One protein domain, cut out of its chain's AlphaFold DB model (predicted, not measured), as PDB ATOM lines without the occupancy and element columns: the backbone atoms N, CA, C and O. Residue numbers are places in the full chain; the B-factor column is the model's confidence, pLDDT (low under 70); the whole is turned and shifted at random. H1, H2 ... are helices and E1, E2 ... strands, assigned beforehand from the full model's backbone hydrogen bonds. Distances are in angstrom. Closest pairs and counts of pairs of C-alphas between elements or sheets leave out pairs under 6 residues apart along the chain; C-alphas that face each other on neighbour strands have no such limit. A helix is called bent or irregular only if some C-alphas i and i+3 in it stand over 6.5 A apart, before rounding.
ATOM      1  N   PRO A  74      -9.690 -43.260  51.750       89.81
ATOM      2  CA  PRO A  74      -8.576 -44.091  51.306       89.81
ATOM      3  C   PRO A  74      -8.965 -44.957  50.103       89.81
ATOM      4  O   PRO A  74     -10.081 -45.480  50.046       89.81
ATOM      5  N   LEU A  75      -8.035 -45.136  49.158       93.25
ATOM      6  CA  LEU A  75      -8.258 -46.029  48.024       93.25
ATOM      7  C   LEU A  75      -8.567 -47.449  48.522       93.25
ATOM      8  O   LEU A  75      -7.825 -47.970  49.361       93.25
ATOM      9  N   PRO A  76      -9.608 -48.108  47.988       95.56
ATOM     10  CA  PRO A  76      -9.824 -49.524  48.227       95.56
ATOM     11  C   PRO A  76      -8.587 -50.331  47.826       95.56
ATOM     12  O   PRO A  76      -8.031 -50.120  46.747       95.56
ATOM     13  N   GLN A  77      -8.192 -51.287  48.670       95.94
ATOM     14  CA  GLN A  77      -6.982 -52.088  48.454       95.94
ATOM     15  C   GLN A  77      -6.889 -52.714  47.047       95.94
ATOM     16  O   GLN A  77      -5.830 -52.589  46.446       95.94
ATOM     17  N   PRO A  78      -7.964 -53.281  46.452       96.50
ATOM     18  CA  PRO A  78      -7.882 -53.857  45.107       96.50
ATOM     19  C   PRO A  78      -7.491 -52.850  44.017       96.50
ATOM     20  O   PRO A  78      -6.808 -53.203  43.062       96.50
ATOM     21  N   VAL A  79      -7.911 -51.587  44.163       96.81
ATOM     22  CA  VAL A  79      -7.531 -50.509  43.240       96.81
ATOM     23  C   VAL A  79      -6.068 -50.129  43.469       96.81
ATOM     24  O   VAL A  79      -5.320 -49.990  42.510       96.81
ATOM     25  N   ASN A  80      -5.639 -50.017  44.732       96.38
ATOM     26  CA  ASN A  80      -4.242 -49.741  45.086       96.38
ATOM     27  C   ASN A  80      -3.293 -50.813  44.518       96.38
ATOM     28  O   ASN A  80      -2.337 -50.478  43.821       96.38
ATOM     29  N   ASP A  81      -3.621 -52.089  44.732       96.94
ATOM     30  CA  ASP A  81      -2.844 -53.236  44.254       96.94
ATOM     31  C   ASP A  81      -2.722 -53.240  42.725       96.94
ATOM     32  O   ASP A  81      -1.652 -53.526  42.188       96.94
ATOM     33  N   GLN A  82      -3.795 -52.888  42.011       97.56
ATOM     34  CA  GLN A  82      -3.769 -52.801  40.554       97.56
ATOM     35  C   GLN A  82      -2.877 -51.660  40.056       97.56
ATOM     36  O   GLN A  82      -2.064 -51.874  39.161       97.56
ATOM     37  N   ILE A  83      -2.978 -50.471  40.659       97.44
ATOM     38  CA  ILE A  83      -2.109 -49.335  40.312       97.44
ATOM     39  C   ILE A  83      -0.643 -49.709  40.557       97.44
ATOM     40  O   ILE A  83       0.213 -49.445  39.710       97.44
ATOM     41  N   ALA A  84      -0.350 -50.348  41.693       97.88
ATOM     42  CA  ALA A  84       0.994 -50.800  42.024       97.88
ATOM     43  C   ALA A  84       1.509 -51.835  41.008       97.88
ATOM     44  O   ALA A  84       2.640 -51.721  40.533       97.88
ATOM     45  N   ALA A  85       0.672 -52.803  40.622       97.56
ATOM     46  CA  ALA A  85       1.009 -53.815  39.624       97.56
ATOM     47  C   ALA A  85       1.263 -53.211  38.233       97.56
ATOM     48  O   ALA A  85       2.220 -53.606  37.564       97.56
ATOM     49  N   ASP A  86       0.459 -52.233  37.815       97.69
ATOM     50  CA  ASP A  86       0.616 -51.546  36.530       97.69
ATOM     51  C   ASP A  86       1.883 -50.676  36.494       97.69
ATOM     52  O   ASP A  86       2.526 -50.546  35.451       97.69
ATOM     53  N   ALA A  87       2.278 -50.105  37.635       97.12
ATOM     54  CA  ALA A  87       3.477 -49.280  37.770       97.12
ATOM     55  C   ALA A  87       4.779 -50.088  37.944       97.12
ATOM     56  O   ALA A  87       5.860 -49.594  37.601       97.12
ATOM     57  N   ALA A  88       4.702 -51.325  38.445       97.38
ATOM     58  CA  ALA A  88       5.863 -52.167  38.743       97.38
ATOM     59  C   ALA A  88       6.829 -52.381  37.555       97.38
ATOM     60  O   ALA A  88       8.042 -52.281  37.759       97.38
ATOM     61  N   PRO A  89       6.372 -52.602  36.302       96.44
ATOM     62  CA  PRO A  89       7.272 -52.702  35.153       96.44
ATOM     63  C   PRO A  89       8.107 -51.435  34.932       96.44
ATOM     64  O   PRO A  89       9.303 -51.527  34.646       96.44
ATOM     65  N   GLY A  90       7.501 -50.257  35.101       95.00
ATOM     66  CA  GLY A  90       8.200 -48.980  35.005       95.00
ATOM     67  C   GLY A  90       9.217 -48.809  36.132       95.00
ATOM     68  O   GLY A  90      10.365 -48.445  35.873       95.00
ATOM     69  N   ALA A  91       8.849 -49.165  37.368       95.19
ATOM     70  CA  ALA A  91       9.761 -49.146  38.514       95.19
ATOM     71  C   ALA A  91      10.974 -50.064  38.294       95.19
ATOM     72  O   ALA A  91      12.111 -49.637  38.496       95.19
ATOM     73  N   ALA A  92      10.768 -51.277  37.779       94.94
ATOM     74  CA  ALA A  92      11.857 -52.193  37.445       94.94
ATOM     75  C   ALA A  92      12.810 -51.610  36.384       94.94
ATOM     76  O   ALA A  92      14.029 -51.756  36.496       94.94
ATOM     77  N   GLN A  93      12.287 -50.895  35.382       94.44
ATOM     78  CA  GLN A  93      13.108 -50.230  34.362       94.44
ATOM     79  C   GLN A  93      14.015 -49.136  34.949       94.44
ATOM     80  O   GLN A  93      15.156 -48.995  34.502       94.44
ATOM     81  N   THR A  94      13.570 -48.427  35.996       92.69
ATOM     82  CA  THR A  94      14.380 -47.406  36.701       92.69
ATOM     83  C   THR A  94      15.609 -47.948  37.430       92.69
ATOM     84  O   THR A  94      16.481 -47.179  37.830       92.69
ATOM     85  N   GLN A  95      15.702 -49.269  37.578       92.25
ATOM     86  CA  GLN A  95      16.800 -49.953  38.265       92.25
ATOM     87  C   GLN A  95      17.800 -50.591  37.295       92.25
ATOM     88  O   GLN A  95      18.791 -51.191  37.711       92.25
ATOM     89  N   THR A  96      17.542 -50.499  35.992       90.25
ATOM     90  CA  THR A  96      18.419 -51.081  34.978       90.25
ATOM     91  C   THR A  96      19.660 -50.216  34.758       90.25
ATOM     92  O   THR A  96      19.633 -49.000  34.921       90.25
ATOM     93  N   ALA A  97      20.768 -50.851  34.365       87.69
ATOM     94  CA  ALA A  97      22.017 -50.159  34.032       87.69
ATOM     95  C   ALA A  97      22.037 -49.585  32.600       87.69
ATOM     96  O   ALA A  97      23.063 -49.066  32.163       87.69
ATOM     97  N   ASP A  98      20.942 -49.736  31.853       91.19
ATOM     98  CA  ASP A  98      20.802 -49.155  30.521       91.19
ATOM     99  C   ASP A  98      20.651 -47.629  30.627       91.19
ATOM    100  O   ASP A  98      20.040 -47.121  31.561       91.19
ATOM    101  N   GLU A  99      21.226 -46.885  29.683       86.50
ATOM    102  CA  GLU A  99      21.257 -45.417  29.737       86.50
ATOM    103  C   GLU A  99      19.860 -44.785  29.590       86.50
ATOM    104  O   GLU A  99      19.589 -43.730  30.167       86.50
ATOM    105  N   PHE A 100      18.954 -45.427  28.847       88.94
ATOM    106  CA  PHE A 100      17.661 -44.850  28.471       88.94
ATOM    107  C   PHE A 100      16.478 -45.494  29.190       88.94
ATOM    108  O   PHE A 100      15.462 -44.830  29.423       88.94
ATOM    109  N   ALA A 101      16.591 -46.768  29.560       90.62
ATOM    110  CA  ALA A 101      15.521 -47.503  30.218       90.62
ATOM    111  C   ALA A 101      15.054 -46.856  31.534       90.62
ATOM    112  O   ALA A 101      13.843 -46.836  31.747       90.62
ATOM    113  N   PRO A 102      15.908 -46.235  32.376       90.69
ATOM    114  CA  PRO A 102      15.418 -45.587  33.582       90.69
ATOM    115  C   PRO A 102      14.476 -44.417  33.314       90.69
ATOM    116  O   PRO A 102      13.450 -44.288  33.976       90.69
ATOM    117  N   MET A 103      14.760 -43.604  32.295       91.19
ATOM    118  CA  MET A 103      13.873 -42.501  31.910       91.19
ATOM    119  C   MET A 103      12.579 -43.007  31.267       91.19
ATOM    120  O   MET A 103      11.512 -42.440  31.505       91.19
ATOM    121  N   ALA A 104      12.646 -44.100  30.499       92.44
ATOM    122  CA  ALA A 104      11.452 -44.782  30.003       92.44
ATOM    123  C   ALA A 104      10.594 -45.335  31.156       92.44
ATOM    124  O   ALA A 104       9.375 -45.180  31.128       92.44
ATOM    125  N   GLY A 105      11.229 -45.885  32.194       93.56
ATOM    126  CA  GLY A 105      10.569 -46.367  33.403       93.56
ATOM    127  C   GLY A 105       9.827 -45.256  34.139       93.56
ATOM    128  O   GLY A 105       8.630 -45.379  34.374       93.56
ATOM    129  N   VAL A 106      10.491 -44.126  34.402       92.69
ATOM    130  CA  VAL A 106       9.864 -42.931  35.007       92.69
ATOM    131  C   VAL A 106       8.645 -42.485  34.202       92.69
ATOM    132  O   VAL A 106       7.576 -42.249  34.763       92.69
ATOM    133  N   ARG A 107       8.777 -42.404  32.874       92.75
ATOM    134  CA  ARG A 107       7.661 -42.042  31.997       92.75
ATOM    135  C   ARG A 107       6.506 -43.041  32.095       92.75
ATOM    136  O   ARG A 107       5.362 -42.614  32.194       92.75
ATOM    137  N   SER A 108       6.800 -44.340  32.108       94.50
ATOM    138  CA  SER A 108       5.791 -45.393  32.235       94.50
ATOM    139  C   SER A 108       5.035 -45.306  33.563       94.50
ATOM    140  O   SER A 108       3.807 -45.351  33.553       94.50
ATOM    141  N   ILE A 109       5.727 -45.099  34.690       95.12
ATOM    142  CA  ILE A 109       5.071 -44.933  35.999       95.12
ATOM    143  C   ILE A 109       4.168 -43.690  35.989       95.12
ATOM    144  O   ILE A 109       3.063 -43.715  36.529       95.12
ATOM    145  N   ARG A 110       4.596 -42.601  35.333       93.75
ATOM    146  CA  ARG A 110       3.764 -41.399  35.196       93.75
ATOM    147  C   ARG A 110       2.500 -41.665  34.396       93.75
ATOM    148  O   ARG A 110       1.434 -41.223  34.803       93.75
ATOM    149  N   GLU A 111       2.615 -42.351  33.264       94.50
ATOM    150  CA  GLU A 111       1.464 -42.676  32.418       94.50
ATOM    151  C   GLU A 111       0.422 -43.487  33.206       94.50
ATOM    152  O   GLU A 111      -0.770 -43.189  33.113       94.50
ATOM    153  N   VAL A 112       0.866 -44.404  34.076       96.06
ATOM    154  CA  VAL A 112      -0.004 -45.108  35.033       96.06
ATOM    155  C   VAL A 112      -0.661 -44.126  36.008       96.06
ATOM    156  O   VAL A 112      -1.889 -44.071  36.077       96.06
ATOM    157  N   ALA A 113       0.119 -43.299  36.716       94.88
ATOM    158  CA  ALA A 113      -0.416 -42.323  37.669       94.88
ATOM    159  C   ALA A 113      -1.445 -41.375  37.023       94.88
ATOM    160  O   ALA A 113      -2.511 -41.140  37.585       94.88
ATOM    161  N   SER A 114      -1.161 -40.858  35.825       94.00
ATOM    162  CA  SER A 114      -2.061 -39.976  35.078       94.00
ATOM    163  C   SER A 114      -3.324 -40.687  34.595       94.00
ATOM    164  O   SER A 114      -4.398 -40.089  34.648       94.00
ATOM    165  N   SER A 115      -3.232 -41.945  34.148       93.94
ATOM    166  CA  SER A 115      -4.411 -42.726  33.745       93.94
ATOM    167  C   SER A 115      -5.376 -42.886  34.916       93.94
ATOM    168  O   SER A 115      -6.542 -42.506  34.816       93.94
ATOM    169  N   TYR A 116      -4.866 -43.337  36.061       94.50
ATOM    170  CA  TYR A 116      -5.688 -43.515  37.254       94.50
ATOM    171  C   TYR A 116      -6.170 -42.197  37.841       94.50
ATOM    172  O   TYR A 116      -7.296 -42.132  38.319       94.50
ATOM    173  N   ALA A 117      -5.387 -41.122  37.758       91.94
ATOM    174  CA  ALA A 117      -5.848 -39.815  38.206       91.94
ATOM    175  C   ALA A 117      -7.071 -39.322  37.419       91.94
ATOM    176  O   ALA A 117      -7.993 -38.751  38.003       91.94
ATOM    177  N   ASN A 118      -7.118 -39.590  36.109       88.62
ATOM    178  CA  ASN A 118      -8.276 -39.262  35.276       88.62
ATOM    179  C   ASN A 118      -9.510 -40.093  35.655       88.62
ATOM    180  O   ASN A 118     -10.613 -39.550  35.742       88.62
ATOM    181  N   GLU A 119      -9.334 -41.391  35.900       90.12
ATOM    182  CA  GLU A 119     -10.428 -42.287  36.293       90.12
ATOM    183  C   GLU A 119     -10.972 -41.938  37.683       90.12
ATOM    184  O   GLU A 119     -12.181 -41.785  37.867       90.12
ATOM    185  N   LEU A 120     -10.074 -41.726  38.645       90.38
ATOM    186  CA  LEU A 120     -10.380 -41.415  40.040       90.38
ATOM    187  C   LEU A 120     -10.799 -39.953  40.254       90.38
ATOM    188  O   LEU A 120     -11.357 -39.626  41.300       90.38
ATOM    189  N   GLY A 121     -10.533 -39.074  39.283       86.62
ATOM    190  CA  GLY A 121     -10.786 -37.636  39.375       86.62
ATOM    191  C   GLY A 121      -9.938 -36.923  40.429       86.62
ATOM    192  O   GLY A 121     -10.362 -35.890  40.936       86.62
ATOM    193  N   ARG A 122      -8.783 -37.490  40.791       89.06
ATOM    194  CA  ARG A 122      -7.935 -37.030  41.897       89.06
ATOM    195  C   ARG A 122      -6.475 -37.361  41.620       89.06
ATOM    196  O   ARG A 122      -6.192 -38.324  40.916       89.06
ATOM    197  N   VAL A 123      -5.544 -36.583  42.165       92.31
ATOM    198  CA  VAL A 123      -4.109 -36.793  41.928       92.31
ATOM    199  C   VAL A 123      -3.675 -38.158  42.466       92.31
ATOM    200  O   VAL A 123      -4.099 -38.570  43.543       92.31
ATOM    201  N   VAL A 124      -2.802 -38.850  41.735       94.44
ATOM    202  CA  VAL A 124      -2.165 -40.093  42.192       94.44
ATOM    203  C   VAL A 124      -0.664 -39.861  42.303       94.44
ATOM    204  O   VAL A 124      -0.032 -39.382  41.361       94.44
ATOM    205  N   VAL A 125      -0.103 -40.207  43.459       95.94
ATOM    206  CA  VAL A 125       1.327 -40.212  43.763       95.94
ATOM    207  C   VAL A 125       1.771 -41.654  43.927       95.94
ATOM    208  O   VAL A 125       1.251 -42.383  44.769       95.94
ATOM    209  N   ILE A 126       2.758 -42.055  43.139       96.81
ATOM    210  CA  ILE A 126       3.367 -43.375  43.195       96.81
ATOM    211  C   ILE A 126       4.738 -43.246  43.852       96.81
ATOM    212  O   ILE A 126       5.608 -42.530  43.355       96.81
ATOM    213  N   VAL A 127       4.921 -43.948  44.964       97.19
ATOM    214  CA  VAL A 127       6.195 -44.137  45.658       97.19
ATOM    215  C   VAL A 127       6.851 -45.392  45.091       97.19
ATOM    216  O   VAL A 127       6.223 -46.447  45.064       97.19
ATOM    217  N   TYR A 128       8.094 -45.295  44.630       96.19
ATOM    218  CA  TYR A 128       8.801 -46.416  44.006       96.19
ATOM    219  C   TYR A 128      10.298 -46.378  44.315       96.19
ATOM    220  O   TYR A 128      10.865 -45.312  44.564       96.19
ATOM    221  N   TRP A 129      10.948 -47.540  44.273       94.81
ATOM    222  CA  TRP A 129      12.405 -47.637  44.328       94.81
ATOM    223  C   TRP A 129      13.007 -47.494  42.926       94.81
ATOM    224  O   TRP A 129      12.723 -48.291  42.027       94.81
ATOM    225  N   GLY A 130      13.867 -46.493  42.746       90.94
ATOM    226  CA  GLY A 130      14.522 -46.192  41.476       90.94
ATOM    227  C   GLY A 130      15.768 -45.338  41.671       90.94
ATOM    228  O   GLY A 130      15.891 -44.610  42.649       90.94
ATOM    229  N   PHE A 131      16.742 -45.435  40.764       88.12
ATOM    230  CA  PHE A 131      18.003 -44.675  40.874       88.12
ATOM    231  C   PHE A 131      18.749 -44.858  42.218       88.12
ATOM    232  O   PHE A 131      19.521 -43.995  42.630       88.12
ATOM    233  N   GLY A 132      18.542 -45.993  42.899       90.00
ATOM    234  CA  GLY A 132      19.185 -46.315  44.178       90.00
ATOM    235  C   GLY A 132      18.584 -45.628  45.410       90.00
ATOM    236  O   GLY A 132      19.213 -45.665  46.466       90.00
ATOM    237  N   VAL A 133      17.406 -45.012  45.285       94.50
ATOM    238  CA  VAL A 133      16.644 -44.398  46.381       94.50
ATOM    239  C   VAL A 133      15.145 -44.660  46.204       94.50
ATOM    240  O   VAL A 133      14.673 -44.984  45.115       94.50
ATOM    241  N   TRP A 134      14.368 -44.503  47.268       96.31
ATOM    242  CA  TRP A 134      12.932 -44.305  47.161       96.31
ATOM    243  C   TRP A 134      12.679 -42.909  46.614       96.31
ATOM    244  O   TRP A 134      13.294 -41.939  47.053       96.31
ATOM    245  N   GLY A 135      11.785 -42.823  45.640       94.00
ATOM    246  CA  GLY A 135      11.348 -41.594  45.004       94.00
ATOM    247  C   GLY A 135       9.833 -41.569  44.876       94.00
ATOM    248  O   GLY A 135       9.140 -42.539  45.189       94.00
ATOM    249  N   THR A 136       9.320 -40.454  44.376       94.75
ATOM    250  CA  THR A 136       7.900 -40.316  44.056       94.75
ATOM    251  C   THR A 136       7.713 -39.772  42.659       94.75
ATOM    252  O   THR A 136       8.521 -38.970  42.186       94.75
ATOM    253  N   ILE A 137       6.606 -40.144  42.039       93.62
ATOM    254  CA  ILE A 137       6.115 -39.521  40.820       93.62
ATOM    255  C   ILE A 137       4.617 -39.297  40.948       93.62
ATOM    256  O   ILE A 137       3.922 -40.076  41.589       93.62
ATOM    257  N   SER A 138       4.117 -38.216  40.373       92.62
ATOM    258  CA  SER A 138       2.727 -37.804  40.518       92.62
ATOM    259  C   SER A 138       2.094 -37.457  39.177       92.62
ATOM    260  O   SER A 138       2.781 -37.258  38.172       92.62
ATOM    261  N   SER A 139       0.767 -37.378  39.173       89.19
ATOM    262  CA  SER A 139      -0.034 -37.034  37.999       89.19
ATOM    263  C   SER A 139      -0.234 -35.524  37.771       89.19
ATOM    264  O   SER A 139      -0.982 -35.172  36.862       89.19
ATOM    265  N   VAL A 140       0.348 -34.637  38.595       79.25
ATOM    266  CA  VAL A 140       0.029 -33.188  38.597       79.25
ATOM    267  C   VAL A 140       0.592 -32.398  37.410       79.25
ATOM    268  O   VAL A 140      -0.067 -31.456  36.976       79.25
ATOM    269  N   ASP A 141       1.761 -32.749  36.860       66.62
ATOM    270  CA  ASP A 141       2.343 -32.018  35.722       66.62
ATOM    271  C   ASP A 141       3.327 -32.844  34.858       66.62
ATOM    272  O   ASP A 141       3.623 -34.010  35.129       66.62
ATOM    273  N   GLU A 142       3.848 -32.228  33.784       56.62
ATOM    274  CA  GLU A 142       4.848 -32.821  32.875       56.62
ATOM    275  C   GLU A 142       6.203 -33.109  33.540       56.62
ATOM    276  O   GLU A 142       6.997 -33.884  33.000       56.62
ATOM    277  N   SER A 143       6.497 -32.519  34.699       59.66
ATOM    278  CA  SER A 143       7.675 -32.879  35.493       59.66
ATOM    279  C   SER A 143       7.404 -34.118  36.353       59.66
ATOM    280  O   SER A 143       8.334 -34.860  36.680       59.66
ATOM    281  N   GLY A 144       6.130 -34.406  36.646       59.59
ATOM    282  CA  GLY A 144       5.665 -35.495  37.503       59.59
ATOM    283  C   GLY A 144       6.219 -35.413  38.924       59.59
ATOM    284  O   GLY A 144       6.149 -36.397  39.657       59.59
ATOM    285  N   GLY A 145       6.833 -34.290  39.296       71.50
ATOM    286  CA  GLY A 145       7.574 -34.137  40.534       71.50
ATOM    287  C   GLY A 145       6.670 -33.685  41.670       71.50
ATOM    288  O   GLY A 145       5.922 -32.729  41.538       71.50
ATOM    289  N   THR A 146       6.785 -34.344  42.817       82.56
ATOM    290  CA  THR A 146       6.276 -33.843  44.109       82.56
ATOM    291  C   THR A 146       7.267 -32.875  44.775       82.56
ATOM    292  O   THR A 146       7.025 -32.408  45.883       82.56
ATOM    293  N   GLU A 147       8.422 -32.643  44.133       84.81
ATOM    294  CA  GLU A 147       9.604 -31.956  44.679       84.81
ATOM    295  C   GLU A 147      10.211 -32.617  45.934       84.81
ATOM    296  O   GLU A 147      11.149 -32.084  46.533       84.81
ATOM    297  N   LEU A 148       9.740 -33.810  46.313       88.81
ATOM    298  CA  LEU A 148      10.306 -34.585  47.411       88.81
ATOM    299  C   LEU A 148      11.668 -35.160  47.004       88.81
ATOM    300  O   LEU A 148      11.796 -35.870  46.004       88.81
ATOM    301  N   GLY A 149      12.697 -34.851  47.794       88.88
ATOM    302  CA  GLY A 149      14.027 -35.429  47.621       88.88
ATOM    303  C   GLY A 149      14.019 -36.922  47.943       88.88
ATOM    304  O   GLY A 149      13.436 -37.321  48.946       88.88
ATOM    305  N   GLY A 150      14.665 -37.729  47.097       91.75
ATOM    306  CA  GLY A 150      14.749 -39.178  47.288       91.75
ATOM    307  C   GLY A 150      15.372 -39.574  48.632       91.75
ATOM    308  O   GLY A 150      16.288 -38.901  49.109       91.75
ATOM    309  N   ASP A 151      14.904 -40.678  49.212       95.25
ATOM    310  CA  ASP A 151      15.364 -41.189  50.510       95.25
ATOM    311  C   ASP A 151      15.751 -42.670  50.407       95.25
ATOM    312  O   ASP A 151      15.171 -43.433  49.644       95.25
ATOM    313  N   SER A 152      16.749 -43.110  51.167       94.12
ATOM    314  CA  SER A 152      17.087 -44.535  51.266       94.12
ATOM    315  C   SER A 152      16.086 -45.338  52.106       94.12
ATOM    316  O   SER A 152      16.005 -46.557  51.951       94.12
ATOM    317  N   ASP A 153      15.340 -44.678  52.991       96.25
ATOM    318  CA  ASP A 153      14.332 -45.273  53.862       96.25
ATOM    319  C   ASP A 153      12.942 -45.208  53.207       96.25
ATOM    320  O   ASP A 153      12.403 -44.136  52.913       96.25
ATOM    321  N   ARG A 154      12.355 -46.391  52.992       95.75
ATOM    322  CA  ARG A 154      11.017 -46.559  52.414       95.75
ATOM    323  C   ARG A 154       9.962 -45.839  53.235       95.75
ATOM    324  O   ARG A 154       9.128 -45.131  52.679       95.75
ATOM    325  N   ASP A 155       9.978 -46.039  54.545       97.19
ATOM    326  CA  ASP A 155       8.910 -45.574  55.420       97.19
ATOM    327  C   ASP A 155       8.996 -44.054  55.596       97.19
ATOM    328  O   ASP A 155       7.965 -43.381  55.638       97.19
ATOM    329  N   ALA A 156      10.213 -43.497  55.584       96.38
ATOM    330  CA  ALA A 156      10.423 -42.051  55.526       96.38
ATOM    331  C   ALA A 156       9.848 -41.444  54.236       96.38
ATOM    332  O   ALA A 156       9.127 -40.443  54.297       96.38
ATOM    333  N   MET A 157      10.096 -42.071  53.080       96.19
ATOM    334  CA  MET A 157       9.554 -41.593  51.806       96.19
ATOM    335  C   MET A 157       8.028 -41.724  51.739       96.19
ATOM    336  O   MET A 157       7.349 -40.791  51.313       96.19
ATOM    337  N   VAL A 158       7.459 -42.838  52.204       96.50
ATOM    338  CA  VAL A 158       5.999 -43.019  52.268       96.50
ATOM    339  C   VAL A 158       5.363 -41.974  53.185       96.50
ATOM    340  O   VAL A 158       4.335 -41.398  52.826       96.50
ATOM    341  N   ALA A 159       5.974 -41.667  54.331       96.56
ATOM    342  CA  ALA A 159       5.485 -40.618  55.223       96.56
ATOM    343  C   ALA A 159       5.536 -39.229  54.562       96.56
ATOM    344  O   ALA A 159       4.560 -38.479  54.638       96.56
ATOM    345  N   ALA A 160       6.627 -38.901  53.863       95.44
ATOM    346  CA  ALA A 160       6.761 -37.645  53.124       95.44
ATOM    347  C   ALA A 160       5.733 -37.528  51.984       95.44
ATOM    348  O   ALA A 160       5.074 -36.497  51.850       95.44
ATOM    349  N   ALA A 161       5.543 -38.599  51.209       94.94
ATOM    350  CA  ALA A 161       4.539 -38.675  50.151       94.94
ATOM    351  C   ALA A 161       3.114 -38.527  50.700       94.94
ATOM    352  O   ALA A 161       2.294 -37.835  50.102       94.94
ATOM    353  N   THR A 162       2.832 -39.128  51.859       95.06
ATOM    354  CA  THR A 162       1.535 -39.011  52.542       95.06
ATOM    355  C   THR A 162       1.263 -37.572  52.970       95.06
ATOM    356  O   THR A 162       0.207 -37.033  52.648       95.06
ATOM    357  N   ALA A 163       2.234 -36.907  53.601       94.44
ATOM    358  CA  ALA A 163       2.105 -35.502  53.992       94.44
ATOM    359  C   ALA A 163       1.921 -34.569  52.780       94.44
ATOM    360  O   ALA A 163       1.120 -33.634  52.810       94.44
ATOM    361  N   TRP A 164       2.635 -34.835  51.682       93.06
ATOM    362  CA  TRP A 164       2.430 -34.114  50.427       93.06
ATOM    363  C   TRP A 164       1.011 -34.338  49.889       93.06
ATOM    364  O   TRP A 164       0.321 -33.373  49.559       93.06
ATOM    365  N   ALA A 165       0.537 -35.586  49.872       92.00
ATOM    366  CA  ALA A 165      -0.772 -35.948  49.341       92.00
ATOM    367  C   ALA A 165      -1.941 -35.313  50.105       92.00
ATOM    368  O   ALA A 165      -2.929 -34.921  49.483       92.00
ATOM    369  N   GLU A 166      -1.817 -35.136  51.423       90.06
ATOM    370  CA  GLU A 166      -2.807 -34.425  52.244       90.06
ATOM    371  C   GLU A 166      -3.008 -32.966  51.801       90.06
ATOM    372  O   GLU A 166      -4.129 -32.463  51.822       90.06
ATOM    373  N   SER A 167      -1.942 -32.289  51.361       88.56
ATOM    374  CA  SER A 167      -2.005 -30.887  50.912       88.56
ATOM    375  C   SER A 167      -2.392 -30.712  49.440       88.56
ATOM    376  O   SER A 167      -2.772 -29.612  49.043       88.56
ATOM    377  N   HIS A 168      -2.328 -31.784  48.649       88.88
ATOM    378  CA  HIS A 168      -2.555 -31.762  47.199       88.88
ATOM    379  C   HIS A 168      -3.793 -32.546  46.770       88.88
ATOM    380  O   HIS A 168      -3.982 -32.768  45.577       88.88
ATOM    381  N   ASP A 169      -4.623 -32.962  47.733       88.12
ATOM    382  CA  ASP A 169      -5.813 -33.763  47.477       88.12
ATOM    383  C   ASP A 169      -5.452 -35.001  46.634       88.12
ATOM    384  O   ASP A 169      -5.956 -35.190  45.534       88.12
ATOM    385  N   ALA A 170      -4.500 -35.813  47.110       91.94
ATOM    386  CA  ALA A 170      -3.938 -36.919  46.336       91.94
ATOM    387  C   ALA A 170      -4.066 -38.281  47.031       91.94
ATOM    388  O   ALA A 170      -4.227 -38.390  48.247       91.94
ATOM    389  N   TYR A 171      -3.962 -39.337  46.233       94.69
ATOM    390  CA  TYR A 171      -3.781 -40.706  46.692       94.69
ATOM    391  C   TYR A 171      -2.311 -41.103  46.653       94.69
ATOM    392  O   TYR A 171      -1.594 -40.714  45.736       94.69
ATOM    393  N   VAL A 172      -1.886 -41.920  47.616       95.62
ATOM    394  CA  VAL A 172      -0.541 -42.502  47.653       95.62
ATOM    395  C   VAL A 172      -0.626 -43.995  47.365       95.62
ATOM    396  O   VAL A 172      -1.393 -44.717  48.004       95.62
ATOM    397  N   VAL A 173       0.182 -44.451  46.416       97.06
ATOM    398  CA  VAL A 173       0.359 -45.858  46.048       97.06
ATOM    399  C   VAL A 173       1.836 -46.199  46.180       97.06
ATOM    400  O   VAL A 173       2.689 -45.421  45.759       97.06
ATOM    401  N   VAL A 174       2.151 -47.349  46.770       97.00
ATOM    402  CA  VAL A 174       3.535 -47.805  46.959       97.00
ATOM    403  C   VAL A 174       3.788 -48.999  46.049       97.00
ATOM    404  O   VAL A 174       3.023 -49.957  46.064       97.00
ATOM    405  N   VAL A 175       4.862 -48.932  45.269       96.50
ATOM    406  CA  VAL A 175       5.343 -50.017  44.408       96.50
ATOM    407  C   VAL A 175       6.528 -50.683  45.094       96.50
ATOM    408  O   VAL A 175       7.494 -50.000  45.441       96.50
TER     409      VAL A 175
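What this domain is: This is residues 74 to 175 of the 176 residues of an uncharacterized protein of Agromyces fucosus (UniProt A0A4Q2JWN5). A small three-stranded sheet forms the middle layer between helices: the helical hairpin H1 and H2 covers one face, and H3 covers the other. A long loop, residues 139 to 153, passes round the E2 edge from the H2 side to the H3 side. The printed part has 102 residues, in the order H1, H2, E1, E2, H3, E3; the sheet is mixed, ordered E2, E1, E3, and the class is mixed helices and strands. It is compact, with a radius of gyration of the C-alphas of 12.3 A and spans of 35 by 25 by 25 A.

Where its parts are: E1, residues 123 to 130, is 20.9 A long; E2 is residues 133 to 138, and E3, residues 170 to 174, ends at C-alpha 174 (3.535, -47.805, 46.959). H1, residues 77 to 93, begins at C-alpha 77 (-6.982, -52.088, 48.454) and is 24.6 A long. It has a kink of 35 degrees near residue 87 and is only just irregular, C-alphas 86 and 89 being 6.9 A apart. H2, residues 101 to 120, is 28.4 A long, and H3, residues 154 to 167, 20.4 A.

How they stand to each other: E1 and E2 form an antiparallel hairpin, with N 126 and O 137 at 2.8 A. E1 and E3 are parallel, with N 125 and O 171 at 2.8 A. H1 and H2 touch, closest at the C-alphas of Gly 90 and Gly 105, 3.9 A, at a shallow tilt of 20 degrees, opposite ways. H3 is on the opposite face, at a height over the sheet of 8.4 A; its closest C-alphas to E3 are Ala 165 and Tyr 171, 6.2 A. H1 and H3 are apart. Every O i to N i+4 pair is within hydrogen-bond range in H2, 11 of 13 in H1 and 9 of 10 in H3.

The domain as a whole: The C-alphas farthest apart, Pro 74 and Glu 99, are 36.8 A apart. The printed part has no cut. The link E2 to H3 is long. Residues 141 to 144 have pLDDT under 70.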